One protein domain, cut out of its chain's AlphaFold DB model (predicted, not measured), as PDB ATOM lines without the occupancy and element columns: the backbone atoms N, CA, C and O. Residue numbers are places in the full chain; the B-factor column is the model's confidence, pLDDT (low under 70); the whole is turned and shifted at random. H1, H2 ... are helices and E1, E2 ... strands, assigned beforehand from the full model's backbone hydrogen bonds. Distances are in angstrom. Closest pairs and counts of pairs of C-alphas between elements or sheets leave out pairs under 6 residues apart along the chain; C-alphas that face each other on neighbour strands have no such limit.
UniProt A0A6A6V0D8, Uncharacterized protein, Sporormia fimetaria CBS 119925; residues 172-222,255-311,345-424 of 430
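AT A GLANCE: This is residues 172 to 222, 255 to 311 and 345 to 424 of the 430 residues of an uncharacterized protein of Sporormia fimetaria CBS 119925 (UniProt A0A6A6V0D8). A twisted sheet of five strands is the core, with H4 and H7 crossing over one face and H5 over the other. H1, H2 and H3 gather at its edge strand E1, and H8 packs across H1, away from the sheet. The printed part has 188 residues, with eight named helices and five named strands in the order H1 H2 H3 E1 E2 H4 E3 E4 H5 H6 E5 H7 H8; the sheet's order is E1 E2 E5 E3 E4, all antiparallel, and the class is mixed. The whole is compact, with a radius of gyration of the C-alphas of 16.1 A and spans of 49 by 38 by 33 A.

IN THESE COORDINATES: Find C-alpha 172 at (23.690, -43.488, -37.313); from there H1 runs 16.1 A to residue 183. Next come H2, residues 195 to 200, H3, residues 205 to 212, and E1, residues 215 to 221, 16.9 A. After a cut, E2 begins at C-alpha 255 (23.127, -34.249, -21.837) and ends at 259. H4, residues 268 to 283, is 22.7 A long; E3 is residues 289 to 294 and E4 303 to 308. Then look for H5, 350 to 357, H6, 364 to 367, E5, 371 to 377, 19.7 A, and H7, 386 to 396, 15.5 A. H8, residues 405 to 418, runs 20.0 A to C-alpha 418 at (14.835, -57.477, -40.072).

HOW THE PARTS SIT: Start at the hub, H1: its residues 173 to 178 touch H8, about perpendicular at 88 degrees, C-alphas 177 and 408 closest at 4.6 A. Its residues 176 to 180 touch H3 at a shallow tilt of 23 degrees, opposite ways, C-alphas 176 and 211 closest at 6.0 A. H1 and H2 only graze the sheet. In the sheet, look at N 216 and O 257, 2.8 A, for E1 and E2; N 256 and O 374, 2.9 A, for E2 and E5; N 292 and O 373, 2.9 A, for E5 and E3; and N 293 and O 303, 2.9 A, for the hairpin E3 and E4. E2, H4 and E3 make a split strand-helix-strand unit, two strands running the same way with E5 between them, its crossover right-handed. H4 and H7, at heights of 10.4 A and 9.8 A over the sheet, are on the same face and touch at a steep tilt of 52 degrees, C-alphas 277 and 394 closest at 5.5 A. H5, at 9.2 A, is on the opposite face; it and H6 only just touch, with 3 pairs of C-alphas within 8 A, 356 and 367 closest at 5.9 A. Every O i to N i+4 pair is within hydrogen-bond range in H1, H2, H3, H4, H7 and H8, but 2 of 4 in H5; H6 is too short for one.

THE WHOLE: The C-alphas of Arg 310 and Gly 420 are the two farthest apart, 49.1 A. Residues 223 to 254 and 312 to 344 are not printed, with gaps of 11.9 A and 12.4 A between C-alphas; the link H1 to H2 is long. The mean pLDDT of the printed part is 87.1, and 24 residues are under 70, among them 306 to 311 and 345 to 350.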
ATOM      1  N   TYR A 172      24.126 -44.625 -38.125       92.81
ATOM      2  CA  TYR A 172      23.690 -43.488 -37.313       92.81
ATOM      3  C   TYR A 172      22.312 -42.974 -37.699       92.81
ATOM      4  O   TYR A 172      21.588 -42.504 -36.837       92.81
ATOM      5  N   ARG A 173      21.919 -43.132 -38.966       95.06
ATOM      6  CA  ARG A 173      20.570 -42.804 -39.429       95.06
ATOM      7  C   ARG A 173      19.513 -43.666 -38.732       95.06
ATOM      8  O   ARG A 173      18.496 -43.150 -38.290       95.06
ATOM      9  N   ALA A 174      19.762 -44.975 -38.631       96.06
ATOM     10  CA  ALA A 174      18.863 -45.893 -37.934       96.06
ATOM     11  C   ALA A 174      18.871 -45.628 -36.422       96.06
ATOM     12  O   ALA A 174      17.811 -45.612 -35.808       96.06
ATOM     13  N   LEU A 175      20.046 -45.345 -35.843       95.38
ATOM     14  CA  LEU A 175      20.167 -44.964 -34.435       95.38
ATOM     15  C   LEU A 175      19.367 -43.689 -34.136       95.38
ATOM     16  O   LEU A 175      18.550 -43.685 -33.227       95.38
ATOM     17  N   ALA A 176      19.554 -42.629 -34.923       95.69
ATOM     18  CA  ALA A 176      18.830 -41.370 -34.782       95.69
ATOM     19  C   ALA A 176      17.314 -41.569 -34.907       95.69
ATOM     20  O   ALA A 176      16.561 -41.055 -34.084       95.69
ATOM     21  N   GLY A 177      16.875 -42.386 -35.870       96.69
ATOM     22  CA  GLY A 177      15.468 -42.747 -36.013       96.69
ATOM     23  C   GLY A 177      14.914 -43.496 -34.798       96.69
ATOM     24  O   GLY A 177      13.829 -43.154 -34.336       96.69
ATOM     25  N   LEU A 178      15.645 -44.473 -34.246       96.06
ATOM     26  CA  LEU A 178      15.240 -45.191 -33.030       96.06
ATOM     27  C   LEU A 178      15.121 -44.246 -31.829       96.06
ATOM     28  O   LEU A 178      14.132 -44.296 -31.101       96.06
ATOM     29  N   VAL A 179      16.097 -43.349 -31.656       95.81
ATOM     30  CA  VAL A 179      16.088 -42.324 -30.600       95.81
ATOM     31  C   VAL A 179      14.889 -41.400 -30.748       95.81
ATOM     32  O   VAL A 179      14.217 -41.116 -29.758       95.81
ATOM     33  N   GLU A 180      14.589 -40.961 -31.971       95.94
ATOM     34  CA  GLU A 180      13.404 -40.158 -32.246       95.94
ATOM     35  C   GLU A 180      12.134 -40.926 -31.866       95.94
ATOM     36  O   GLU A 180      11.378 -40.455 -31.020       95.94
ATOM     37  N   GLN A 181      11.915 -42.136 -32.394       95.19
ATOM     38  CA  GLN A 181      10.708 -42.907 -32.066       95.19
ATOM     39  C   GLN A 181      10.558 -43.124 -30.555       95.19
ATOM     40  O   GLN A 181       9.453 -43.041 -30.016       95.19
ATOM     41  N   TRP A 182      11.668 -43.338 -29.855       94.38
ATOM     42  CA  TRP A 182      11.662 -43.539 -28.416       94.38
ATOM     43  C   TRP A 182      11.343 -42.270 -27.634       94.38
ATOM     44  O   TRP A 182      10.475 -42.301 -26.774       94.38
ATOM     45  N   ILE A 183      11.941 -41.122 -27.949       94.31
ATOM     46  CA  ILE A 183      11.634 -39.847 -27.270       94.31
ATOM     47  C   ILE A 183      10.173 -39.424 -27.463       94.31
ATOM     48  O   ILE A 183       9.565 -38.776 -26.601       94.31
ATOM     49  N   TYR A 184       9.580 -39.819 -28.587       93.75
ATOM     50  CA  TYR A 184       8.163 -39.616 -28.864       93.75
ATOM     51  C   TYR A 184       7.249 -40.685 -28.245       93.75
ATOM     52  O   TYR A 184       6.036 -40.591 -28.412       93.75
ATOM     53  N   GLY A 185       7.792 -41.657 -27.506       92.19
ATOM     54  CA  GLY A 185       7.021 -42.700 -26.824       92.19
ATOM     55  C   GLY A 185       6.396 -43.728 -27.771       92.19
ATOM     56  O   GLY A 185       5.455 -44.412 -27.386       92.19
ATOM     57  N   ARG A 186       6.888 -43.827 -29.012       91.94
ATOM     58  CA  ARG A 186       6.394 -44.786 -30.016       91.94
ATOM     59  C   ARG A 186       7.053 -46.154 -29.895       91.94
ATOM     60  O   ARG A 186       6.498 -47.136 -30.371       91.94
ATOM     61  N   ILE A 187       8.229 -46.219 -29.268       92.38
ATOM     62  CA  ILE A 187       8.846 -47.483 -28.865       92.38
ATOM     63  C   ILE A 187       8.992 -47.519 -27.339       92.38
ATOM     64  O   ILE A 187       9.322 -46.492 -26.739       92.38
ATOM     65  N   PRO A 188       8.745 -48.676 -26.703       88.94
ATOM     66  CA  PRO A 188       8.618 -48.772 -25.248       88.94
ATOM     67  C   PRO A 188       9.962 -48.718 -24.516       88.94
ATOM     68  O   PRO A 188       9.998 -48.478 -23.313       88.94
ATOM     69  N   TRP A 189      11.077 -48.947 -25.218       90.19
ATOM     70  CA  TRP A 189      12.390 -49.076 -24.598       90.19
ATOM     71  C   TRP A 189      13.507 -48.424 -25.415       90.19
ATOM     72  O   TRP A 189      13.514 -48.463 -26.649       90.19
ATOM     73  N   GLY A 190      14.474 -47.868 -24.689       90.44
ATOM     74  CA  GLY A 190      15.705 -47.305 -25.216       90.44
ATOM     75  C   GLY A 190      16.867 -47.545 -24.245       90.44
ATOM     76  O   GLY A 190      16.644 -47.865 -23.077       90.44
ATOM     77  N   PRO A 191      18.112 -47.410 -24.724       88.06
ATOM     78  CA  PRO A 191      19.313 -47.782 -23.977       88.06
ATOM     79  C   PRO A 191      19.708 -46.778 -22.886       88.06
ATOM     80  O   PRO A 191      20.625 -47.032 -22.118       88.06
ATOM     81  N   TRP A 192      19.058 -45.626 -22.785       87.69
ATOM     82  CA  TRP A 192      19.282 -44.693 -21.680       87.69
ATOM     83  C   TRP A 192      17.956 -44.322 -21.023       87.69
ATOM     84  O   TRP A 192      16.896 -44.706 -21.498       87.69
ATOM     85  N   ASP A 193      17.995 -43.618 -19.897       83.56
ATOM     86  CA  ASP A 193      16.781 -43.128 -19.243       83.56
ATOM     87  C   ASP A 193      16.392 -41.762 -19.829       83.56
ATOM     88  O   ASP A 193      16.920 -40.734 -19.416       83.56
ATOM     89  N   ALA A 194      15.472 -41.750 -20.796       84.12
ATOM     90  CA  ALA A 194      14.818 -40.531 -21.289       84.12
ATOM     91  C   ALA A 194      13.330 -40.497 -20.936       84.12
ATOM     92  O   ALA A 194      12.550 -39.803 -21.594       84.12
ATOM     93  N   SER A 195      12.922 -41.224 -19.893       86.19
ATOM     94  CA  SER A 195      11.539 -41.209 -19.403       86.19
ATOM     95  C   SER A 195      11.072 -39.782 -19.093       86.19
ATOM     96  O   SER A 195       9.953 -39.383 -19.423       86.19
ATOM     97  N   TYR A 196      11.967 -38.953 -18.547       90.56
ATOM     98  CA  TYR A 196      11.684 -37.541 -18.320       90.56
ATOM     99  C   TYR A 196      11.375 -36.804 -19.630       90.56
ATOM    100  O   TYR A 196      10.374 -36.094 -19.711       90.56
ATOM    101  N   ILE A 197      12.172 -37.030 -20.677       92.06
ATOM    102  CA  ILE A 197      11.975 -36.410 -21.995       92.06
ATOM    103  C   ILE A 197      10.630 -36.828 -22.590       92.06
ATOM    104  O   ILE A 197       9.890 -36.001 -23.121       92.06
ATOM    105  N   GLN A 198      10.293 -38.113 -22.484       91.44
ATOM    106  CA  GLN A 198       9.051 -38.658 -23.019       91.44
ATOM    107  C   GLN A 198       7.818 -38.026 -22.373       91.44
ATOM    108  O   GLN A 198       6.934 -37.568 -23.101       91.44
ATOM    109  N   HIS A 199       7.779 -37.985 -21.039       91.50
ATOM    110  CA  HIS A 199       6.567 -37.660 -20.285       91.50
ATOM    111  C   HIS A 199       6.458 -36.198 -19.852       91.50
ATOM    112  O   HIS A 199       5.348 -35.700 -19.694       91.50
ATOM    113  N   HIS A 200       7.584 -35.514 -19.641       89.31
ATOM    114  CA  HIS A 200       7.597 -34.195 -19.007       89.31
ATOM    115  C   HIS A 200       8.036 -33.076 -19.948       89.31
ATOM    116  O   HIS A 200       7.771 -31.920 -19.641       89.31
ATOM    117  N   TRP A 201       8.667 -33.383 -21.089       91.44
ATOM    118  CA  TRP A 201       9.118 -32.355 -22.028       91.44
ATOM    119  C   TRP A 201       8.003 -31.998 -23.029       91.44
ATOM    120  O   TRP A 201       7.701 -32.808 -23.913       91.44
ATOM    121  N   PRO A 202       7.368 -30.814 -22.918       85.94
ATOM    122  CA  PRO A 202       6.107 -30.527 -23.608       85.94
ATOM    123  C   PRO A 202       6.275 -30.285 -25.113       85.94
ATOM    124  O   PRO A 202       5.387 -30.604 -25.897       85.94
ATOM    125  N   ASP A 203       7.414 -29.731 -25.532       94.19
ATOM    126  CA  ASP A 203       7.687 -29.382 -26.924       94.19
ATOM    127  C   ASP A 203       9.036 -29.950 -27.363       94.19
ATOM    128  O   ASP A 203      10.098 -29.476 -26.961       94.19
ATOM    129  N   LYS A 204       8.987 -30.965 -28.223       95.56
ATOM    130  CA  LYS A 204      10.157 -31.714 -28.701       95.56
ATOM    131  C   LYS A 204      10.678 -31.203 -30.050       95.56
ATOM    132  O   LYS A 204      11.524 -31.856 -30.656       95.56
ATOM    133  N   ARG A 205      10.204 -30.050 -30.554       96.44
ATOM    134  CA  ARG A 205      10.577 -29.548 -31.894       96.44
ATOM    135  C   ARG A 205      12.082 -29.330 -32.060       96.44
ATOM    136  O   ARG A 205      12.641 -29.705 -33.090       96.44
ATOM    137  N   PHE A 206      12.739 -28.766 -31.045       97.19
ATOM    138  CA  PHE A 206      14.177 -28.500 -31.074       97.19
ATOM    139  C   PHE A 206      14.968 -29.798 -30.980       97.19
ATOM    140  O   PHE A 206      15.882 -30.010 -31.768       97.19
ATOM    141  N   MET A 207      14.543 -30.726 -30.120       96.25
ATOM    142  CA  MET A 207      15.122 -32.070 -30.053       96.25
ATOM    143  C   MET A 207      15.021 -32.812 -31.385       96.25
ATOM    144  O   MET A 207      16.011 -33.378 -31.836       96.25
ATOM    145  N   LYS A 208      13.865 -32.751 -32.059       96.75
ATOM    146  CA  LYS A 208      13.675 -33.354 -33.387       96.75
ATOM    147  C   LYS A 208      14.696 -32.820 -34.394       96.75
ATOM    148  O   LYS A 208      15.277 -33.590 -35.154       96.75
ATOM    149  N   ARG A 209      14.937 -31.505 -34.392       97.31
ATOM    150  CA  ARG A 209      15.940 -30.866 -35.257       97.31
ATOM    151  C   ARG A 209      17.368 -31.239 -34.864       97.31
ATOM    152  O   ARG A 209      18.155 -31.593 -35.729       97.31
ATOM    153  N   LEU A 210      17.683 -31.246 -33.570       97.44
ATOM    154  CA  LEU A 210      18.990 -31.671 -33.064       97.44
ATOM    155  C   LEU A 210      19.321 -33.108 -33.495       97.44
ATOM    156  O   LEU A 210      20.408 -33.343 -34.027       97.44
ATOM    157  N   ILE A 211      18.366 -34.039 -33.376       96.88
ATOM    158  CA  ILE A 211      18.523 -35.433 -33.823       96.88
ATOM    159  C   ILE A 211      18.877 -35.484 -35.313       96.88
ATOM    160  O   ILE A 211      19.826 -36.168 -35.696       96.88
ATOM    161  N   ARG A 212      18.185 -34.702 -36.148       96.00
ATOM    162  CA  ARG A 212      18.465 -34.608 -37.592       96.00
ATOM    163  C   ARG A 212      19.833 -34.022 -37.898       96.00
ATOM    164  O   ARG A 212      20.451 -34.443 -38.868       96.00
ATOM    165  N   CYS A 213      20.337 -33.112 -37.070       95.94
ATOM    166  CA  CYS A 213      21.692 -32.563 -37.179       95.94
ATOM    167  C   CYS A 213      22.794 -33.547 -36.718       95.94
ATOM    168  O   CYS A 213      23.990 -33.237 -36.801       95.94
ATOM    169  N   GLY A 214      22.428 -34.741 -36.231       94.75
ATOM    170  CA  GLY A 214      23.368 -35.714 -35.668       94.75
ATOM    171  C   GLY A 214      23.734 -35.454 -34.207       94.75
ATOM    172  O   GLY A 214      24.797 -35.896 -33.764       94.75
ATOM    173  N   ILE A 215      22.880 -34.728 -33.481       96.62
ATOM    174  CA  ILE A 215      22.982 -34.484 -32.041       96.62
ATOM    175  C   ILE A 215      21.942 -35.361 -31.341       96.62
ATOM    176  O   ILE A 215      20.740 -35.127 -31.441       96.62
ATOM    177  N   ILE A 216      22.407 -36.393 -30.644       95.88
ATOM    178  CA  ILE A 216      21.569 -37.412 -30.013       95.88
ATOM    179  C   ILE A 216      21.324 -37.029 -28.546       95.88
ATOM    180  O   ILE A 216      22.250 -37.118 -27.744       95.88
ATOM    181  N   PRO A 217      20.110 -36.610 -28.157       96.12
ATOM    182  CA  PRO A 217      19.788 -36.322 -26.761       96.12
ATOM    183  C   PRO A 217      19.856 -37.592 -25.897       96.12
ATOM    184  O   PRO A 217      19.291 -38.629 -26.251       96.12
ATOM    185  N   LEU A 218      20.532 -37.484 -24.751       93.75
ATOM    186  CA  LEU A 218      20.700 -38.559 -23.773       93.75
ATOM    187  C   LEU A 218      19.792 -38.348 -22.556       93.75
ATOM    188  O   LEU A 218      19.029 -39.233 -22.197       93.75
ATOM    189  N   ASP A 219      19.826 -37.170 -21.938       93.50
ATOM    190  CA  ASP A 219      18.968 -36.829 -20.796       93.50
ATOM    191  C   ASP A 219      18.753 -35.312 -20.785       93.50
ATOM    192  O   ASP A 219      19.677 -34.549 -21.056       93.50
ATOM    193  N   ILE A 220      17.547 -34.846 -20.477       94.56
ATOM    194  CA  ILE A 220      17.289 -33.425 -20.225       94.56
ATOM    195  C   ILE A 220      16.457 -33.311 -18.963       94.56
ATOM    196  O   ILE A 220      15.519 -34.076 -18.769       94.56
ATOM    197  N   ARG A 221      16.794 -32.359 -18.095       93.19
ATOM    198  CA  ARG A 221      16.045 -32.091 -16.866       93.19
ATOM    199  C   ARG A 221      15.883 -30.594 -16.676       93.19
ATOM    200  O   ARG A 221      16.848 -29.851 -16.817       93.19
ATOM    201  N   GLU A 222      14.690 -30.159 -16.267       92.12
ATOM    202  CA  GLU A 222      14.434 -28.765 -15.859       92.12
ATOM    203  C   GLU A 222      15.007 -28.443 -14.470       92.12
ATOM    204  O   GLU A 222      14.982 -27.302 -14.018       92.12
ATOM    205  N   GLU A 255      22.105 -33.298 -21.412       95.31
ATOM    206  CA  GLU A 255      23.127 -34.249 -21.837       95.31
ATOM    207  C   GLU A 255      22.797 -34.754 -23.241       95.31
ATOM    208  O   GLU A 255      21.685 -35.214 -23.514       95.31
ATOM    209  N   PHE A 256      23.769 -34.685 -24.140       96.44
ATOM    210  CA  PHE A 256      23.624 -35.157 -25.509       96.44
ATOM    211  C   PHE A 256      24.954 -35.641 -26.079       96.44
ATOM    212  O   PHE A 256      26.036 -35.285 -25.616       96.44
ATOM    213  N   LEU A 257      24.861 -36.463 -27.113       95.06
ATOM    214  CA  LEU A 257      25.976 -37.022 -27.850       95.06
ATOM    215  C   LEU A 257      26.084 -36.352 -29.216       95.06
ATOM    216  O   LEU A 257      25.104 -36.219 -29.946       95.06
ATOM    217  N   VAL A 258      27.301 -35.978 -29.592       95.25
ATOM    218  CA  VAL A 258      27.644 -35.439 -30.907       95.25
ATOM    219  C   VAL A 258      28.527 -36.450 -31.631       95.25
ATOM    220  O   VAL A 258      29.609 -36.800 -31.160       95.25
ATOM    221  N   ILE A 259      28.075 -36.923 -32.791       91.69
ATOM    222  CA  ILE A 259      28.804 -37.918 -33.593       91.69
ATOM    223  C   ILE A 259      29.980 -37.241 -34.312       91.69
ATOM    224  O   ILE A 259      29.780 -36.259 -35.035       91.69
ATOM    225  N   HIS A 260      31.207 -37.751 -34.172       83.88
ATOM    226  CA  HIS A 260      32.383 -37.093 -34.755       83.88
ATOM    227  C   HIS A 260      32.461 -37.271 -36.292       83.88
ATOM    228  O   HIS A 260      32.014 -38.287 -36.834       83.88
ATOM    229  N   PRO A 261      33.044 -36.295 -37.018       67.19
ATOM    230  CA  PRO A 261      33.378 -36.349 -38.442       67.19
ATOM    231  C   PRO A 261      33.889 -37.673 -39.009       67.19
ATOM    232  O   PRO A 261      33.463 -38.085 -40.089       67.19
ATOM    233  N   ASP A 262      34.797 -38.339 -38.298       71.00
ATOM    234  CA  ASP A 262      35.477 -39.544 -38.791       71.00
ATOM    235  C   ASP A 262      34.530 -40.740 -38.907       71.00
ATOM    236  O   ASP A 262      34.733 -41.634 -39.736       71.00
ATOM    237  N   ALA A 263      33.444 -40.706 -38.134       66.94
ATOM    238  CA  ALA A 263      32.363 -41.670 -38.192       66.94
ATOM    239  C   ALA A 263      31.412 -41.414 -39.384       66.94
ATOM    240  O   ALA A 263      30.691 -42.316 -39.808       66.94
ATOM    241  N   MET A 264      31.452 -40.213 -39.975       69.50
ATOM    242  CA  MET A 264      30.628 -39.766 -41.108       69.50
ATOM    243  C   MET A 264      31.484 -39.473 -42.346       69.50
ATOM    244  O   MET A 264      31.437 -38.394 -42.949       69.50
ATOM    245  N   ARG A 265      32.302 -40.458 -42.735       77.50
ATOM    246  CA  ARG A 265      33.148 -40.372 -43.934       77.50
ATOM    247  C   ARG A 265      32.292 -40.019 -45.157       77.50
ATOM    248  O   ARG A 265      31.353 -40.736 -45.482       77.50
ATOM    249  N   GLY A 266      32.641 -38.925 -45.838       81.38
ATOM    250  CA  GLY A 266      31.987 -38.483 -47.078       81.38
ATOM    251  C   GLY A 266      31.246 -37.144 -47.005       81.38
ATOM    252  O   GLY A 266      30.811 -36.658 -48.043       81.38
ATOM    253  N   MET A 267      31.141 -36.505 -45.830       83.38
ATOM    254  CA  MET A 267      30.410 -35.233 -45.668       83.38
ATOM    255  C   MET A 267      31.283 -34.095 -45.087       83.38
ATOM    256  O   MET A 267      31.035 -33.610 -43.982       83.38
ATOM    257  N   PRO A 268      32.303 -33.601 -45.819       83.94
ATOM    258  CA  PRO A 268      33.264 -32.621 -45.297       83.94
ATOM    259  C   PRO A 268      32.638 -31.276 -44.888       83.94
ATOM    260  O   PRO A 268      33.132 -30.628 -43.966       83.94
ATOM    261  N   ARG A 269      31.539 -30.853 -45.533       84.56
ATOM    262  CA  ARG A 269      30.822 -29.618 -45.165       84.56
ATOM    263  C   ARG A 269      30.221 -29.701 -43.758       84.56
ATOM    264  O   ARG A 269      30.429 -28.789 -42.963       84.56
ATOM    265  N   LEU A 270      29.570 -30.820 -43.437       86.94
ATOM    266  CA  LEU A 270      28.960 -31.059 -42.123       86.94
ATOM    267  C   LEU A 270      30.019 -31.131 -41.020       86.94
ATOM    268  O   LEU A 270      29.804 -30.636 -39.919       86.94
ATOM    269  N   ASN A 271      31.199 -31.665 -41.338       90.31
ATOM    270  CA  ASN A 271      32.309 -31.736 -40.390       90.31
ATOM    271  C   ASN A 271      32.788 -30.342 -39.973       90.31
ATOM    272  O   ASN A 271      33.004 -30.096 -38.789       90.31
ATOM    273  N   LYS A 272      32.894 -29.404 -40.923       93.00
ATOM    274  CA  LYS A 272      33.267 -28.016 -40.621       93.00
ATOM    275  C   LYS A 272      32.231 -27.332 -39.723       93.00
ATOM    276  O   LYS A 272      32.621 -26.687 -38.753       93.00
ATOM    277  N   ALA A 273      30.941 -27.489 -40.029       95.06
ATOM    278  CA  ALA A 273      29.854 -26.934 -39.221       95.06
ATOM    279  C   ALA A 273      29.840 -27.518 -37.801       95.06
ATOM    280  O   ALA A 273      29.703 -26.788 -36.828       95.06
ATOM    281  N   ARG A 274      30.080 -28.825 -37.659       93.94
ATOM    282  CA  ARG A 274      30.131 -29.494 -36.355       93.94
ATOM    283  C   ARG A 274      31.328 -29.073 -35.508       93.94
ATOM    284  O   ARG A 274      31.162 -28.806 -34.326       93.94
ATOM    285  N   MET A 275      32.519 -28.965 -36.099       93.75
ATOM    286  CA  MET A 275      33.691 -28.448 -35.377       93.75
ATOM    287  C   MET A 275      33.480 -27.000 -34.939       93.75
ATOM    288  O   MET A 275      33.892 -26.616 -33.847       93.75
ATOM    289  N   ARG A 276      32.806 -26.201 -35.776       95.81
ATOM    290  CA  ARG A 276      32.388 -24.853 -35.406       95.81
ATOM    291  C   ARG A 276      31.375 -24.875 -34.264       95.81
ATOM    292  O   ARG A 276      31.573 -24.140 -33.316       95.81
ATOM    293  N   PHE A 277      30.379 -25.758 -34.298       96.69
ATOM    294  CA  PHE A 277      29.411 -25.927 -33.214       96.69
ATOM    295  C   PHE A 277      30.087 -26.273 -31.889       96.69
ATOM    296  O   PHE A 277      29.822 -25.610 -30.899       96.69
ATOM    297  N   LEU A 278      30.990 -27.258 -31.868       95.44
ATOM    298  CA  LEU A 278      31.720 -27.629 -30.651       95.44
ATOM    299  C   LEU A 278      32.547 -26.458 -30.105       95.44
ATOM    300  O   LEU A 278      32.564 -26.234 -28.901       95.44
ATOM    301  N   LYS A 279      33.180 -25.679 -30.989       95.19
ATOM    302  CA  LYS A 279      33.941 -24.483 -30.615       95.19
ATOM    303  C   LYS A 279      33.045 -23.350 -30.105       95.19
ATOM    304  O   LYS A 279      33.334 -22.754 -29.075       95.19
ATOM    305  N   ASP A 280      31.973 -23.027 -30.818       96.19
ATOM    306  CA  ASP A 280      31.038 -21.961 -30.445       96.19
ATOM    307  C   ASP A 280      30.354 -22.327 -29.115       96.19
ATOM    308  O   ASP A 280      30.237 -21.500 -28.213       96.19
ATOM    309  N   LEU A 281      30.032 -23.612 -28.936       95.25
ATOM    310  CA  LEU A 281      29.544 -24.156 -27.682       95.25
ATOM    311  C   LEU A 281      30.611 -24.077 -26.582       95.25
ATOM    312  O   LEU A 281      30.271 -23.651 -25.499       95.25
ATOM    313  N   SER A 282      31.887 -24.406 -26.795       93.44
ATOM    314  CA  SER A 282      32.888 -24.315 -25.710       93.44
ATOM    315  C   SER A 282      33.330 -22.881 -25.380       93.44
ATOM    316  O   SER A 282      33.812 -22.611 -24.285       93.44
ATOM    317  N   THR A 283      33.134 -21.932 -26.296       93.69
ATOM    318  CA  THR A 283      33.530 -20.523 -26.100       93.69
ATOM    319  C   THR A 283      32.443 -19.640 -25.493       93.69
ATOM    320  O   THR A 283      32.745 -18.533 -25.050       93.69
ATOM    321  N   GLN A 284      31.190 -20.095 -25.446       93.56
ATOM    322  CA  GLN A 284      30.106 -19.347 -24.803       93.56
ATOM    323  C   GLN A 284      30.268 -19.304 -23.270       93.56
ATOM    324  O   GLN A 284      30.725 -20.262 -22.644       93.56
ATOM    325  N   GLU A 285      29.842 -18.197 -22.657       91.94
ATOM    326  CA  GLU A 285      29.995 -17.932 -21.215       91.94
ATOM    327  C   GLU A 285      28.673 -17.983 -20.417       91.94
ATOM    328  O   GLU A 285      28.673 -17.758 -19.206       91.94
ATOM    329  N   ARG A 286      27.530 -18.244 -21.068       91.19
ATOM    330  CA  ARG A 286      26.198 -18.281 -20.427       91.19
ATOM    331  C   ARG A 286      26.017 -19.511 -19.542       91.19
ATOM    332  O   ARG A 286      25.621 -19.386 -18.387       91.19
ATOM    333  N   PHE A 287      26.330 -20.692 -20.066       93.06
ATOM    334  CA  PHE A 287      26.101 -21.966 -19.383       93.06
ATOM    335  C   PHE A 287      27.420 -22.704 -19.134       93.06
ATOM    336  O   PHE A 287      28.257 -22.748 -20.031       93.06
ATOM    337  N   PRO A 288      27.640 -23.328 -17.967       91.56
ATOM    338  CA  PRO A 288      28.742 -24.268 -17.819       91.56
ATOM    339  C   PRO A 288      28.571 -25.463 -18.746       91.56
ATOM    340  O   PRO A 288      27.471 -26.018 -18.863       91.56
ATOM    341  N   ILE A 289      29.674 -25.882 -19.361       91.50
ATOM    342  CA  ILE A 289      29.695 -27.050 -20.234       91.50
ATOM    343  C   ILE A 289      30.761 -28.028 -19.783       91.50
ATOM    344  O   ILE A 289      31.870 -27.646 -19.425       91.50
ATOM    345  N   THR A 290      30.421 -29.310 -19.847       90.56
ATOM    346  CA  THR A 290      31.376 -30.413 -19.743       90.56
ATOM    347  C   THR A 290      31.396 -31.167 -21.067       90.56
ATOM    348  O   THR A 290      30.351 -31.668 -21.487       90.56
ATOM    349  N   MET A 291      32.560 -31.258 -21.718       91.38
ATOM    350  CA  MET A 291      32.741 -32.036 -22.950       91.38
ATOM    351  C   MET A 291      33.697 -33.203 -22.723       91.38
ATOM    352  O   MET A 291      34.865 -33.018 -22.379       91.38
ATOM    353  N   VAL A 292      33.208 -34.418 -22.957       89.50
ATOM    354  CA  VAL A 292      34.000 -35.645 -22.860       89.50
ATOM    355  C   VAL A 292      34.052 -36.300 -24.225       89.50
ATOM    356  O   VAL A 292      33.026 -36.723 -24.759       89.50
ATOM    357  N   ARG A 293      35.252 -36.414 -24.785       90.31
ATOM    358  CA  ARG A 293      35.467 -37.112 -26.046       90.31
ATOM    359  C   ARG A 293      35.836 -38.565 -25.810       90.31
ATOM    360  O   ARG A 293      36.718 -38.874 -25.014       90.31
ATOM    361  N   PHE A 294      35.207 -39.444 -26.573       87.75
ATOM    362  CA  PHE A 294      35.485 -40.871 -26.610       87.75
ATOM    363  C   PHE A 294      36.071 -41.213 -27.987       87.75
ATOM    364  O   PHE A 294      35.325 -41.225 -28.967       87.75
ATOM    365  N   PRO A 295      37.398 -41.418 -28.103       86.19
ATOM    366  CA  PRO A 295      38.029 -41.816 -29.363       86.19
ATOM    367  C   PRO A 295      37.722 -43.285 -29.731       86.19
ATOM    368  O   PRO A 295      37.349 -44.068 -28.862       86.19
ATOM    369  N   ASP A 296      37.965 -43.662 -30.996       75.94
ATOM    370  CA  ASP A 296      37.518 -44.847 -31.779       75.94
ATOM    371  C   ASP A 296      37.861 -46.226 -31.182       75.94
ATOM    372  O   ASP A 296      37.654 -47.263 -31.806       75.94
ATOM    373  N   SER A 297      38.417 -46.286 -29.975       63.72
ATOM    374  CA  SER A 297      38.701 -47.535 -29.285       63.72
ATOM    375  C   SER A 297      37.866 -47.623 -28.013       63.72
ATOM    376  O   SER A 297      38.157 -46.928 -27.040       63.72
ATOM    377  N   ALA A 298      36.910 -48.555 -28.008       55.84
ATOM    378  CA  ALA A 298      35.990 -48.890 -26.911       55.84
ATOM    379  C   ALA A 298      36.647 -49.148 -25.533       55.84
ATOM    380  O   ALA A 298      35.956 -49.341 -24.539       55.84
ATOM    381  N   LEU A 299      37.982 -49.167 -25.467       60.69
ATOM    382  CA  LEU A 299      38.783 -49.428 -24.272       60.69
ATOM    383  C   LEU A 299      39.512 -48.196 -23.722       60.69
ATOM    384  O   LEU A 299      40.144 -48.300 -22.673       60.69
ATOM    385  N   LYS A 300      39.483 -47.047 -24.406       64.81
ATOM    386  CA  LYS A 300      40.131 -45.834 -23.892       64.81
ATOM    387  C   LYS A 300      39.167 -45.068 -23.005       64.81
ATOM    388  O   LYS A 300      38.004 -44.868 -23.352       64.81
ATOM    389  N   GLU A 301      39.666 -44.640 -21.851       72.44
ATOM    390  CA  GLU A 301      38.947 -43.692 -21.014       72.44
ATOM    391  C   GLU A 301      38.673 -42.422 -21.822       72.44
ATOM    392  O   GLU A 301      39.539 -41.957 -22.568       72.44
ATOM    393  N   GLY A 302      37.450 -41.895 -21.712       71.31
ATOM    394  CA  GLY A 302      37.104 -40.634 -22.354       71.31
ATOM    395  C   GLY A 302      38.075 -39.540 -21.912       71.31
ATOM    396  O   GLY A 302      38.414 -39.439 -20.734       71.31
ATOM    397  N   THR A 303      38.536 -38.731 -22.853       77.19
ATOM    398  CA  THR A 303      39.373 -37.571 -22.563       77.19
ATOM    399  C   THR A 303      38.474 -36.363 -22.367       77.19
ATOM    400  O   THR A 303      37.674 -36.032 -23.244       77.19
ATOM    401  N   LEU A 304      38.595 -35.708 -21.216       77.44
ATOM    402  CA  LEU A 304      37.962 -34.416 -20.979       77.44
ATOM    403  C   LEU A 304      38.638 -33.386 -21.898       77.44
ATOM    404  O   LEU A 304      39.821 -33.103 -21.722       77.44
ATOM    405  N   GLU A 305      37.927 -32.894 -22.914       75.12
ATOM    406  CA  GLU A 305      38.508 -31.966 -23.897       75.12
ATOM    407  C   GLU A 305      38.390 -30.510 -23.449       75.12
ATOM    408  O   GLU A 305      39.314 -29.733 -23.683       75.12
ATOM    409  N   ASP A 306      37.280 -30.133 -22.811       65.81
ATOM    410  CA  ASP A 306      37.049 -28.743 -22.424       65.81
ATOM    411  C   ASP A 306      35.988 -28.622 -21.316       65.81
ATOM    412  O   ASP A 306      34.987 -29.352 -21.301       65.81
ATOM    413  N   CYS A 307      36.207 -27.666 -20.414       64.69
ATOM    414  CA  CYS A 307      35.241 -27.214 -19.418       64.69
ATOM    415  C   CYS A 307      35.153 -25.692 -19.515       64.69
ATOM    416  O   CYS A 307      35.991 -24.972 -18.958       64.69
ATOM    417  N   SER A 308      34.136 -25.199 -20.221       60.34
ATOM    418  CA  SER A 308      33.872 -23.769 -20.277       60.34
ATOM    419  C   SER A 308      33.258 -23.341 -18.945       60.34
ATOM    420  O   SER A 308      32.252 -23.888 -18.490       60.34
ATOM    421  N   LEU A 309      33.931 -22.391 -18.288       59.12
ATOM    422  CA  LEU A 309      33.763 -22.011 -16.882       59.12
ATOM    423  C   LEU A 309      34.227 -23.112 -15.920       59.12
ATOM    424  O   LEU A 309      34.103 -24.300 -16.194       59.12
ATOM    425  N   ARG A 310      34.773 -22.717 -14.757       57.38
ATOM    426  CA  ARG A 310      35.010 -23.654 -13.648       57.38
ATOM    427  C   ARG A 310      33.676 -24.331 -13.366       57.38
ATOM    428  O   ARG A 310      32.836 -23.726 -12.700       57.38
ATOM    429  N   THR A 311      33.480 -25.537 -13.904       54.25
ATOM    430  CA  THR A 311      32.332 -26.382 -13.600       54.25
ATOM    431  C   THR A 311      32.235 -26.349 -12.094       54.25
ATOM    432  O   THR A 311      33.243 -26.664 -11.440       54.25
ATOM    433  N   SER A 345      41.901 -35.148 -11.015       51.06
ATOM    434  CA  SER A 345      41.772 -34.367 -12.260       51.06
ATOM    435  C   SER A 345      41.704 -35.152 -13.579       51.06
ATOM    436  O   SER A 345      41.761 -34.542 -14.642       51.06
ATOM    437  N   GLU A 346      41.583 -36.475 -13.545       55.69
ATOM    438  CA  GLU A 346      41.637 -37.343 -14.726       55.69
ATOM    439  C   GLU A 346      40.413 -38.248 -14.889       55.69
ATOM    440  O   GLU A 346      40.216 -38.827 -15.955       55.69
ATOM    441  N   THR A 347      39.547 -38.371 -13.877       57.66
ATOM    442  CA  THR A 347      38.392 -39.261 -14.016       57.66
ATOM    443  C   THR A 347      37.241 -38.557 -14.751       57.66
ATOM    444  O   THR A 347      36.861 -37.423 -14.482       57.66
ATOM    445  N   VAL A 348      36.688 -39.200 -15.771       60.50
ATOM    446  CA  VAL A 348      35.447 -38.736 -16.405       60.50
ATOM    447  C   VAL A 348      34.316 -38.860 -15.381       60.50
ATOM    448  O   VAL A 348      34.295 -39.866 -14.662       60.50
ATOM    449  N   PRO A 349      33.356 -37.917 -15.307       64.88
ATOM    450  CA  PRO A 349      32.165 -38.093 -14.485       64.88
ATOM    451  C   PRO A 349      31.535 -39.461 -14.768       64.88
ATOM    452  O   PRO A 349      31.155 -39.729 -15.909       64.88
ATOM    453  N   LEU A 350      31.470 -40.334 -13.754       64.94
ATOM    454  CA  LEU A 350      31.057 -41.736 -13.927       64.94
ATOM    455  C   LEU A 350      29.736 -41.854 -14.698       64.94
ATOM    456  O   LEU A 350      29.629 -42.663 -15.608       64.94
ATOM    457  N   HIS A 351      28.785 -40.957 -14.440       74.88
ATOM    458  CA  HIS A 351      27.484 -41.012 -15.095       74.88
ATOM    459  C   HIS A 351      27.540 -40.685 -16.605       74.88
ATOM    460  O   HIS A 351      26.690 -41.162 -17.343       74.88
ATOM    461  N   LEU A 352      28.511 -39.889 -17.095       77.31
ATOM    462  CA  LEU A 352      28.668 -39.660 -18.546       77.31
ATOM    463  C   LEU A 352      29.230 -40.913 -19.220       77.31
ATOM    464  O   LEU A 352      28.831 -41.235 -20.336       77.31
ATOM    465  N   LYS A 353      30.127 -41.629 -18.525       77.00
ATOM    466  CA  LYS A 353      30.617 -42.940 -18.969       77.00
ATOM    467  C   LYS A 353      29.480 -43.958 -19.006       77.00
ATOM    468  O   LYS A 353      29.428 -44.725 -19.956       77.00
ATOM    469  N   ASP A 354      28.545 -43.929 -18.057       81.38
ATOM    470  CA  ASP A 354      27.445 -44.904 -17.982       81.38
ATOM    471  C   ASP A 354      26.540 -44.901 -19.230       81.38
ATOM    472  O   ASP A 354      26.044 -45.955 -19.636       81.38
ATOM    473  N   HIS A 355      26.387 -43.754 -19.904       79.81
ATOM    474  CA  HIS A 355      25.652 -43.676 -21.174       79.81
ATOM    475  C   HIS A 355      26.346 -44.415 -22.332       79.81
ATOM    476  O   HIS A 355      25.680 -44.789 -23.296       79.81
ATOM    477  N   VAL A 356      27.664 -44.622 -22.245       75.81
ATOM    478  CA  VAL A 356      28.505 -45.175 -23.322       75.81
ATOM    479  C   VAL A 356      29.027 -46.578 -22.990       75.81
ATOM    480  O   VAL A 356      29.158 -47.410 -23.882       75.81
ATOM    481  N   GLN A 357      29.344 -46.838 -21.720       70.31
ATOM    482  CA  GLN A 357      30.091 -48.009 -21.249       70.31
ATOM    483  C   GLN A 357      29.264 -48.969 -20.390       70.31
ATOM    484  O   GLN A 357      29.808 -49.971 -19.926       70.31
ATOM    485  N   SER A 358      27.980 -48.691 -20.137       65.88
ATOM    486  CA  SER A 358      27.174 -49.609 -19.331       65.88
ATOM    487  C   SER A 358      27.138 -50.994 -20.002       65.88
ATOM    488  O   SER A 358      26.741 -51.088 -21.163       65.88
ATOM    489  N   PRO A 359      27.502 -52.079 -19.289       56.03
ATOM    490  CA  PRO A 359      27.497 -53.445 -19.824       56.03
ATOM    491  C   PRO A 359      26.088 -53.945 -20.177       56.03
ATOM    492  O   PRO A 359      25.928 -55.001 -20.779       56.03
ATOM    493  N   LEU A 360      25.050 -53.204 -19.780       56.53
ATOM    494  CA  LEU A 360      23.665 -53.450 -20.179       56.53
ATOM    495  C   LEU A 360      23.286 -52.707 -21.469       56.53
ATOM    496  O   LEU A 360      22.329 -53.113 -22.134       56.53
ATOM    497  N   ASN A 361      24.059 -51.676 -21.828       61.28
ATOM    498  CA  ASN A 361      23.867 -50.770 -22.956       61.28
ATOM    499  C   ASN A 361      24.894 -51.048 -24.052       61.28
ATOM    500  O   ASN A 361      25.580 -50.135 -24.515       61.28
ATOM    501  N   ASP A 362      24.983 -52.310 -24.476       65.56
ATOM    502  CA  ASP A 362      25.731 -52.726 -25.658       65.56
ATOM    503  C   ASP A 362      25.164 -52.009 -26.884       65.56
ATOM    504  O   ASP A 362      24.341 -52.550 -27.615       65.56
ATOM    505  N   MET A 363      25.572 -50.770 -27.114       81.19
ATOM    506  CA  MET A 363      25.345 -50.038 -28.345       81.19
ATOM    507  C   MET A 363      26.681 -49.943 -29.065       81.19
ATOM    508  O   MET A 363      27.383 -48.934 -28.938       81.19
ATOM    509  N   PRO A 364      27.056 -50.976 -29.847       80.88
ATOM    510  CA  PRO A 364      28.375 -51.056 -30.456       80.88
ATOM    511  C   PRO A 364      28.656 -49.852 -31.346       80.88
ATOM    512  O   PRO A 364      29.791 -49.416 -31.451       80.88
ATOM    513  N   LEU A 365      27.626 -49.274 -31.971       86.00
ATOM    514  CA  LEU A 365      27.811 -48.110 -32.828       86.00
ATOM    515  C   LEU A 365      28.318 -46.882 -32.064       86.00
ATOM    516  O   LEU A 365      29.127 -46.140 -32.608       86.00
ATOM    517  N   VAL A 366      27.851 -46.666 -30.833       86.19
ATOM    518  CA  VAL A 366      28.330 -45.565 -29.987       86.19
ATOM    519  C   VAL A 366      29.661 -45.951 -29.346       86.19
ATOM    520  O   VAL A 366      30.618 -45.191 -29.424       86.19
ATOM    521  N   ALA A 367      29.769 -47.165 -28.804       84.44
ATOM    522  CA  ALA A 367      30.977 -47.626 -28.120       84.44
ATOM    523  C   ALA A 367      32.208 -47.764 -29.041       84.44
ATOM    524  O   ALA A 367      33.340 -47.602 -28.590       84.44
ATOM    525  N   CYS A 368      32.013 -48.082 -30.323       83.25
ATOM    526  CA  CYS A 368      33.096 -48.349 -31.273       83.25
ATOM    527  C   CYS A 368      33.402 -47.179 -32.212       83.25
ATOM    528  O   CYS A 368      34.002 -47.420 -33.256       83.25
ATOM    529  N   ARG A 369      32.924 -45.962 -31.930       87.19
ATOM    530  CA  ARG A 369      33.100 -44.815 -32.826       87.19
ATOM    531  C   ARG A 369      33.441 -43.543 -32.077       87.19
ATOM    532  O   ARG A 369      32.922 -43.327 -30.988       87.19
ATOM    533  N   ASP A 370      34.216 -42.667 -32.715       89.19
ATOM    534  CA  ASP A 370      34.469 -41.318 -32.204       89.19
ATOM    535  C   ASP A 370      33.160 -40.554 -31.956       89.19
ATOM    536  O   ASP A 370      32.365 -40.301 -32.874       89.19
ATOM    537  N   HIS A 371      32.964 -40.124 -30.717       91.81
ATOM    538  CA  HIS A 371      31.864 -39.248 -30.336       91.81
ATOM    539  C   HIS A 371      32.252 -38.363 -29.152       91.81
ATOM    540  O   HIS A 371      33.181 -38.660 -28.399       91.81
ATOM    541  N   THR A 372      31.514 -37.272 -28.983       92.88
ATOM    542  CA  THR A 372      31.661 -36.370 -27.841       92.88
ATOM    543  C   THR A 372      30.353 -36.349 -27.073       92.88
ATOM    544  O   THR A 372      29.308 -36.034 -27.640       92.88
ATOM    545  N   VAL A 373      30.399 -36.687 -25.789       93.06
ATOM    546  CA  VAL A 373      29.274 -36.501 -24.875       93.06
ATOM    547  C   VAL A 373      29.415 -35.131 -24.237       93.06
ATOM    548  O   VAL A 373      30.466 -34.786 -23.694       93.06
ATOM    549  N   ILE A 374      28.354 -34.344 -24.322       94.06
ATOM    550  CA  ILE A 374      28.322 -32.963 -23.870       94.06
ATOM    551  C   ILE A 374      27.202 -32.816 -22.863       94.06
ATOM    552  O   ILE A 374      26.091 -33.302 -23.074       94.06
ATOM    553  N   ARG A 375      27.496 -32.111 -21.777       94.31
ATOM    554  CA  ARG A 375      26.491 -31.622 -20.847       94.31
ATOM    555  C   ARG A 375      26.509 -30.107 -20.811       94.31
ATOM    556  O   ARG A 375      27.559 -29.522 -20.572       94.31
ATOM    557  N   VAL A 376      25.331 -29.507 -20.937       94.44
ATOM    558  CA  VAL A 376      25.078 -28.086 -20.688       94.44
ATOM    559  C   VAL A 376      24.267 -27.956 -19.401       94.44
ATOM    560  O   VAL A 376      23.240 -28.616 -19.258       94.44
ATOM    561  N   GLU A 377      24.714 -27.137 -18.452       93.19
ATOM    562  CA  GLU A 377      24.052 -26.946 -17.151       93.19
ATOM    563  C   GLU A 377      23.503 -25.522 -17.004       93.19
ATOM    564  O   GLU A 377      24.133 -24.570 -17.444       93.19
ATOM    565  N   SER A 378      22.366 -25.339 -16.322       92.75
ATOM    566  CA  SER A 378      21.862 -24.005 -15.947       92.75
ATOM    567  C   SER A 378      22.042 -23.762 -14.449       92.75
ATOM    568  O   SER A 378      21.369 -24.371 -13.616       92.75
ATOM    569  N   LEU A 379      22.962 -22.864 -14.076       86.38
ATOM    570  CA  LEU A 379      23.253 -22.569 -12.663       86.38
ATOM    571  C   LEU A 379      22.293 -21.562 -12.038       86.38
ATOM    572  O   LEU A 379      22.047 -21.603 -10.833       86.38
ATOM    573  N   ARG A 380      21.796 -20.618 -12.839       79.06
ATOM    574  CA  ARG A 380      21.115 -19.417 -12.337       79.06
ATOM    575  C   ARG A 380      19.593 -19.495 -12.410       79.06
ATOM    576  O   ARG A 380      18.937 -18.485 -12.190       79.06
ATOM    577  N   GLY A 381      19.038 -20.681 -12.677       73.00
ATOM    578  CA  GLY A 381      17.601 -20.827 -12.915       73.00
ATOM    579  C   GLY A 381      17.152 -19.945 -14.077       73.00
ATOM    580  O   GLY A 381      16.107 -19.304 -13.993       73.00
ATOM    581  N   GLU A 382      17.993 -19.844 -15.110       81.75
ATOM    582  CA  GLU A 382      17.659 -19.078 -16.305       81.75
ATOM    583  C   GLU A 382      16.376 -19.631 -16.924       81.75
ATOM    584  O   GLU A 382      16.133 -20.836 -16.906       81.75
ATOM    585  N   THR A 383      15.548 -18.736 -17.455       84.62
ATOM    586  CA  THR A 383      14.254 -19.084 -18.052       84.62
ATOM    587  C   THR A 383      14.381 -19.684 -19.449       84.62
ATOM    588  O   THR A 383      13.383 -20.107 -20.023       84.62
ATOM    589  N   GLU A 384      15.580 -19.663 -20.034       90.81
ATOM    590  CA  GLU A 384      15.820 -20.202 -21.368       90.81
ATOM    591  C   GLU A 384      15.855 -21.730 -21.335       90.81
ATOM    592  O   GLU A 384      16.447 -22.349 -20.447       90.81
ATOM    593  N   ARG A 385      15.218 -22.346 -22.330       94.19
ATOM    594  CA  ARG A 385      15.203 -23.798 -22.479       94.19
ATOM    595  C   ARG A 385      16.542 -24.277 -23.032       94.19
ATOM    596  O   ARG A 385      17.027 -23.773 -24.042       94.19
ATOM    597  N   LEU A 386      17.129 -25.283 -22.388       95.56
ATOM    598  CA  LEU A 386      18.463 -25.774 -22.747       95.56
ATOM    599  C   LEU A 386      18.523 -26.416 -24.142       95.56
ATOM    600  O   LEU A 386      19.534 -26.283 -24.825       95.56
ATOM    601  N   ASP A 387      17.460 -27.086 -24.590       97.06
ATOM    602  CA  ASP A 387      17.386 -27.664 -25.938       97.06
ATOM    603  C   ASP A 387      17.309 -26.586 -27.030       97.06
ATOM    604  O   ASP A 387      17.975 -26.704 -28.057       97.06
ATOM    605  N   GLU A 388      16.542 -25.522 -26.790       97.00
ATOM    606  CA  GLU A 388      16.457 -24.344 -27.660       97.00
ATOM    607  C   GLU A 388      17.800 -23.613 -27.751       97.00
ATOM    608  O   GLU A 388      18.264 -23.327 -28.854       97.00
ATOM    609  N   PHE A 389      18.463 -23.393 -26.615       96.94
ATOM    610  CA  PHE A 389      19.798 -22.800 -26.567       96.94
ATOM    611  C   PHE A 389      20.813 -23.604 -27.396       96.94
ATOM    612  O   PHE A 389      21.506 -23.052 -28.254       96.94
ATOM    613  N   VAL A 390      20.878 -24.924 -27.186       97.50
ATOM    614  CA  VAL A 390      21.796 -25.800 -27.933       97.50
ATOM    615  C   VAL A 390      21.461 -25.809 -29.423       97.50
ATOM    616  O   VAL A 390      22.369 -25.766 -30.256       97.50
ATOM    617  N   TYR A 391      20.173 -25.825 -29.772       97.88
ATOM    618  CA  TYR A 391      19.728 -25.727 -31.160       97.88
ATOM    619  C   TYR A 391      20.147 -24.406 -31.814       97.88
ATOM    620  O   TYR A 391      20.620 -24.425 -32.949       97.88
ATOM    621  N   GLN A 392      20.035 -23.281 -31.109       97.88
ATOM    622  CA  GLN A 392      20.421 -21.975 -31.637       97.88
ATOM    623  C   GLN A 392      21.921 -21.919 -31.960       97.88
ATOM    624  O   GLN A 392      22.290 -21.515 -33.062       97.88
ATOM    625  N   ILE A 393      22.783 -22.419 -31.064       98.00
ATOM    626  CA  ILE A 393      24.231 -22.513 -31.332       98.00
ATOM    627  C   ILE A 393      24.503 -23.453 -32.512       98.00
ATOM    628  O   ILE A 393      25.332 -23.154 -33.372       98.00
ATOM    629  N   ALA A 394      23.796 -24.584 -32.593       97.69
ATOM    630  CA  ALA A 394      23.940 -25.510 -33.712       97.69
ATOM    631  C   ALA A 394      23.581 -24.848 -35.051       97.69
ATOM    632  O   ALA A 394      24.331 -24.955 -36.025       97.69
ATOM    633  N   PHE A 395      22.471 -24.118 -35.082       97.44
ATOM    634  CA  PHE A 395      22.008 -23.381 -36.250       97.44
ATOM    635  C   PHE A 395      23.000 -22.284 -36.670       97.44
ATOM    636  O   PHE A 395      23.370 -22.206 -37.841       97.44
ATOM    637  N   GLU A 396      23.505 -21.485 -35.728       97.75
ATOM    638  CA  GLU A 396      24.493 -20.422 -35.983       97.75
ATOM    639  C   GLU A 396      25.844 -20.961 -36.479       97.75
ATOM    640  O   GLU A 396      26.511 -20.343 -37.320       97.75
ATOM    641  N   ALA A 397      26.226 -22.156 -36.024       97.38
ATOM    642  CA  ALA A 397      27.394 -22.869 -36.524       97.38
ATOM    643  C   ALA A 397      27.214 -23.408 -37.959       97.38
ATOM    644  O   ALA A 397      28.199 -23.797 -38.599       97.38
ATOM    645  N   GLY A 398      25.983 -23.393 -38.483       97.06
ATOM    646  CA  GLY A 398      25.623 -23.892 -39.807       97.06
ATOM    647  C   GLY A 398      25.407 -25.404 -39.851       97.06
ATOM    648  O   GLY A 398      25.690 -26.020 -40.878       97.06
ATOM    649  N   LEU A 399      24.979 -26.027 -38.743       95.88
ATOM    650  CA  LEU A 399      24.533 -27.422 -38.768       95.88
ATOM    651  C   LEU A 399      23.200 -27.514 -39.516       95.88
ATOM    652  O   LEU A 399      22.187 -26.971 -39.085       95.88
ATOM    653  N   GLU A 400      23.229 -28.219 -40.641       95.69
ATOM    654  CA  GLU A 400      22.055 -28.554 -41.445       95.69
ATOM    655  C   GLU A 400      21.522 -29.947 -41.064       95.69
ATOM    656  O   GLU A 400      22.244 -30.764 -40.477       95.69
ATOM    657  N   ASP A 401      20.267 -30.234 -41.432       95.38
ATOM    658  CA  ASP A 401      19.670 -31.566 -41.285       95.38
ATOM    659  C   ASP A 401      20.517 -32.587 -42.080       95.38
ATOM    660  O   ASP A 401      20.570 -32.561 -43.311       95.38
ATOM    661  N   VAL A 402      21.197 -33.495 -41.374       93.31
ATOM    662  CA  VAL A 402      22.006 -34.586 -41.950       93.31
ATOM    663  C   VAL A 402      21.098 -35.652 -42.558       93.31
ATOM    664  O   VAL A 402      21.414 -36.235 -43.595       93.31
ATOM    665  N   TRP A 403      19.984 -35.929 -41.881       94.25
ATOM    666  CA  TRP A 403      19.012 -36.939 -42.278       94.25
ATOM    667  C   TRP A 403      17.631 -36.317 -42.388       94.25
ATOM    668  O   TRP A 403      17.196 -35.556 -41.519       94.25
ATOM    669  N   THR A 404      16.916 -36.687 -43.445       95.69
ATOM    670  CA  THR A 404      15.498 -36.358 -43.560       95.69
ATOM    671  C   THR A 404      14.666 -37.278 -42.667       95.69
ATOM    672  O   THR A 404      15.097 -38.372 -42.290       95.69
ATOM    673  N   GLU A 405      13.452 -36.842 -42.334       95.25
ATOM    674  CA  GLU A 405      12.497 -37.645 -41.560       95.25
ATOM    675  C   GLU A 405      12.239 -38.999 -42.229       95.25
ATOM    676  O   GLU A 405      12.414 -40.045 -41.607       95.25
ATOM    677  N   ASP A 406      11.948 -38.983 -43.530       96.12
ATOM    678  CA  ASP A 406      11.671 -40.189 -44.312       96.12
ATOM    679  C   ASP A 406      12.855 -41.156 -44.340       96.12
ATOM    680  O   ASP A 406      12.681 -42.373 -44.345       96.12
ATOM    681  N   GLU A 407      14.084 -40.638 -44.385       96.00
ATOM    682  CA  GLU A 407      15.279 -41.474 -44.336       96.00
ATOM    683  C   GLU A 407      15.413 -42.208 -43.004       96.00
ATOM    684  O   GLU A 407      15.732 -43.399 -43.001       96.00
ATOM    685  N   MET A 408      15.173 -41.516 -41.890       96.75
ATOM    686  CA  MET A 408      15.215 -42.122 -40.561       96.75
ATOM    687  C   MET A 408      14.082 -43.130 -40.377       96.75
ATOM    688  O   MET A 408      14.345 -44.247 -39.937       96.75
ATOM    689  N   ILE A 409      12.856 -42.795 -40.796       95.19
ATOM    690  CA  ILE A 409      11.700 -43.703 -40.738       95.19
ATOM    691  C   ILE A 409      11.966 -44.967 -41.557       95.19
ATOM    692  O   ILE A 409      11.818 -46.067 -41.033       95.19
ATOM    693  N   ARG A 410      12.439 -44.843 -42.805       96.38
ATOM    694  CA  ARG A 410      12.792 -46.008 -43.636       96.38
ATOM    695  C   ARG A 410      13.900 -46.854 -43.013       96.38
ATOM    696  O   ARG A 410      13.856 -48.076 -43.106       96.38
ATOM    697  N   ALA A 411      14.892 -46.221 -42.386       96.50
ATOM    698  CA  ALA A 411      15.983 -46.936 -41.730       96.50
ATOM    699  C   ALA A 411      15.508 -47.716 -40.494       96.50
ATOM    700  O   ALA A 411      15.970 -48.835 -40.281       96.50
ATOM    701  N   VAL A 412      14.586 -47.152 -39.710       96.06
ATOM    702  CA  VAL A 412      13.957 -47.843 -38.574       96.06
ATOM    703  C   VAL A 412      13.036 -48.955 -39.062       96.06
ATOM    704  O   VAL A 412      13.138 -50.063 -38.557       96.06
ATOM    705  N   ALA A 413      12.210 -48.708 -40.080       95.44
ATOM    706  CA  ALA A 413      11.315 -49.716 -40.647       95.44
ATOM    707  C   ALA A 413      12.089 -50.939 -41.164       95.44
ATOM    708  O   ALA A 413      11.760 -52.062 -40.801       95.44
ATOM    709  N   ALA A 414      13.175 -50.726 -41.916       96.44
ATOM    710  CA  ALA A 414      14.038 -51.813 -42.384       96.44
ATOM    711  C   ALA A 414      14.701 -52.585 -41.228       96.44
ATOM    712  O   ALA A 414      14.920 -53.792 -41.322       96.44
ATOM    713  N   LEU A 415      15.031 -51.898 -40.129       95.88
ATOM    714  CA  LEU A 415      15.572 -52.534 -38.929       95.88
ATOM    715  C   LEU A 415      14.499 -53.371 -38.218       95.88
ATOM    716  O   LEU A 415      14.764 -54.511 -37.851       95.88
ATOM    717  N   CYS A 416      13.295 -52.825 -38.056       94.56
ATOM    718  CA  CYS A 416      12.155 -53.512 -37.461       94.56
ATOM    719  C   CYS A 416      11.767 -54.754 -38.269       94.56
ATOM    720  O   CYS A 416      11.663 -55.829 -37.688       94.56
ATOM    721  N   GLU A 417      11.671 -54.647 -39.595       95.25
ATOM    722  CA  GLU A 417      11.407 -55.778 -40.492       95.25
ATOM    723  C   GLU A 417      12.463 -56.883 -40.333       95.25
ATOM    724  O   GLU A 417      12.125 -58.056 -40.193       95.25
ATOM    725  N   HIS A 418      13.748 -56.515 -40.260       95.75
ATOM    726  CA  HIS A 418      14.835 -57.477 -40.072       95.75
ATOM    727  C   HIS A 418      14.746 -58.257 -38.748       95.75
ATOM    728  O   HIS A 418      15.159 -59.417 -38.698       95.75
ATOM    729  N   TYR A 419      14.216 -57.637 -37.689       95.06
ATOM    730  CA  TYR A 419      14.042 -58.253 -36.368       95.06
ATOM    731  C   TYR A 419      12.623 -58.773 -36.107       95.06
ATOM    732  O   TYR A 419      12.354 -59.223 -34.995       95.06
ATOM    733  N   GLY A 420      11.729 -58.735 -37.104       94.25
ATOM    734  CA  GLY A 420      10.336 -59.163 -36.952       94.25
ATOM    735  C   GLY A 420       9.533 -58.305 -35.970       94.25
ATOM    736  O   GLY A 420       8.626 -58.808 -35.318       94.25
ATOM    737  N   ILE A 421       9.891 -57.028 -35.820       93.69
ATOM    738  CA  ILE A 421       9.188 -56.081 -34.955       93.69
ATOM    739  C   ILE A 421       8.042 -55.467 -35.751       93.69
ATOM    740  O   ILE A 421       8.268 -54.704 -36.694       93.69
ATOM    741  N   GLU A 422       6.813 -55.743 -35.336       89.81
ATOM    742  CA  GLU A 422       5.647 -55.031 -35.838       89.81
ATOM    743  C   GLU A 422       5.588 -53.657 -35.161       89.81
ATOM    744  O   GLU A 422       5.268 -53.525 -33.979       89.81
ATOM    745  N   LEU A 423       5.930 -52.603 -35.907       83.62
ATOM    746  CA  LEU A 423       5.589 -51.244 -35.500       83.62
ATOM    747  C   LEU A 423       4.066 -51.163 -35.540       83.62
ATOM    748  O   LEU A 423       3.487 -51.056 -36.619       83.62
ATOM    749  N   GLY A 424       3.426 -51.299 -34.375       75.44
ATOM    750  CA  GLY A 424       1.973 -51.292 -34.273       75.44
ATOM    751  C   GLY A 424       1.382 -50.137 -35.081       75.44
ATOM    752  O   GLY A 424       1.888 -49.013 -35.031       75.44
TER     753      GLY A 424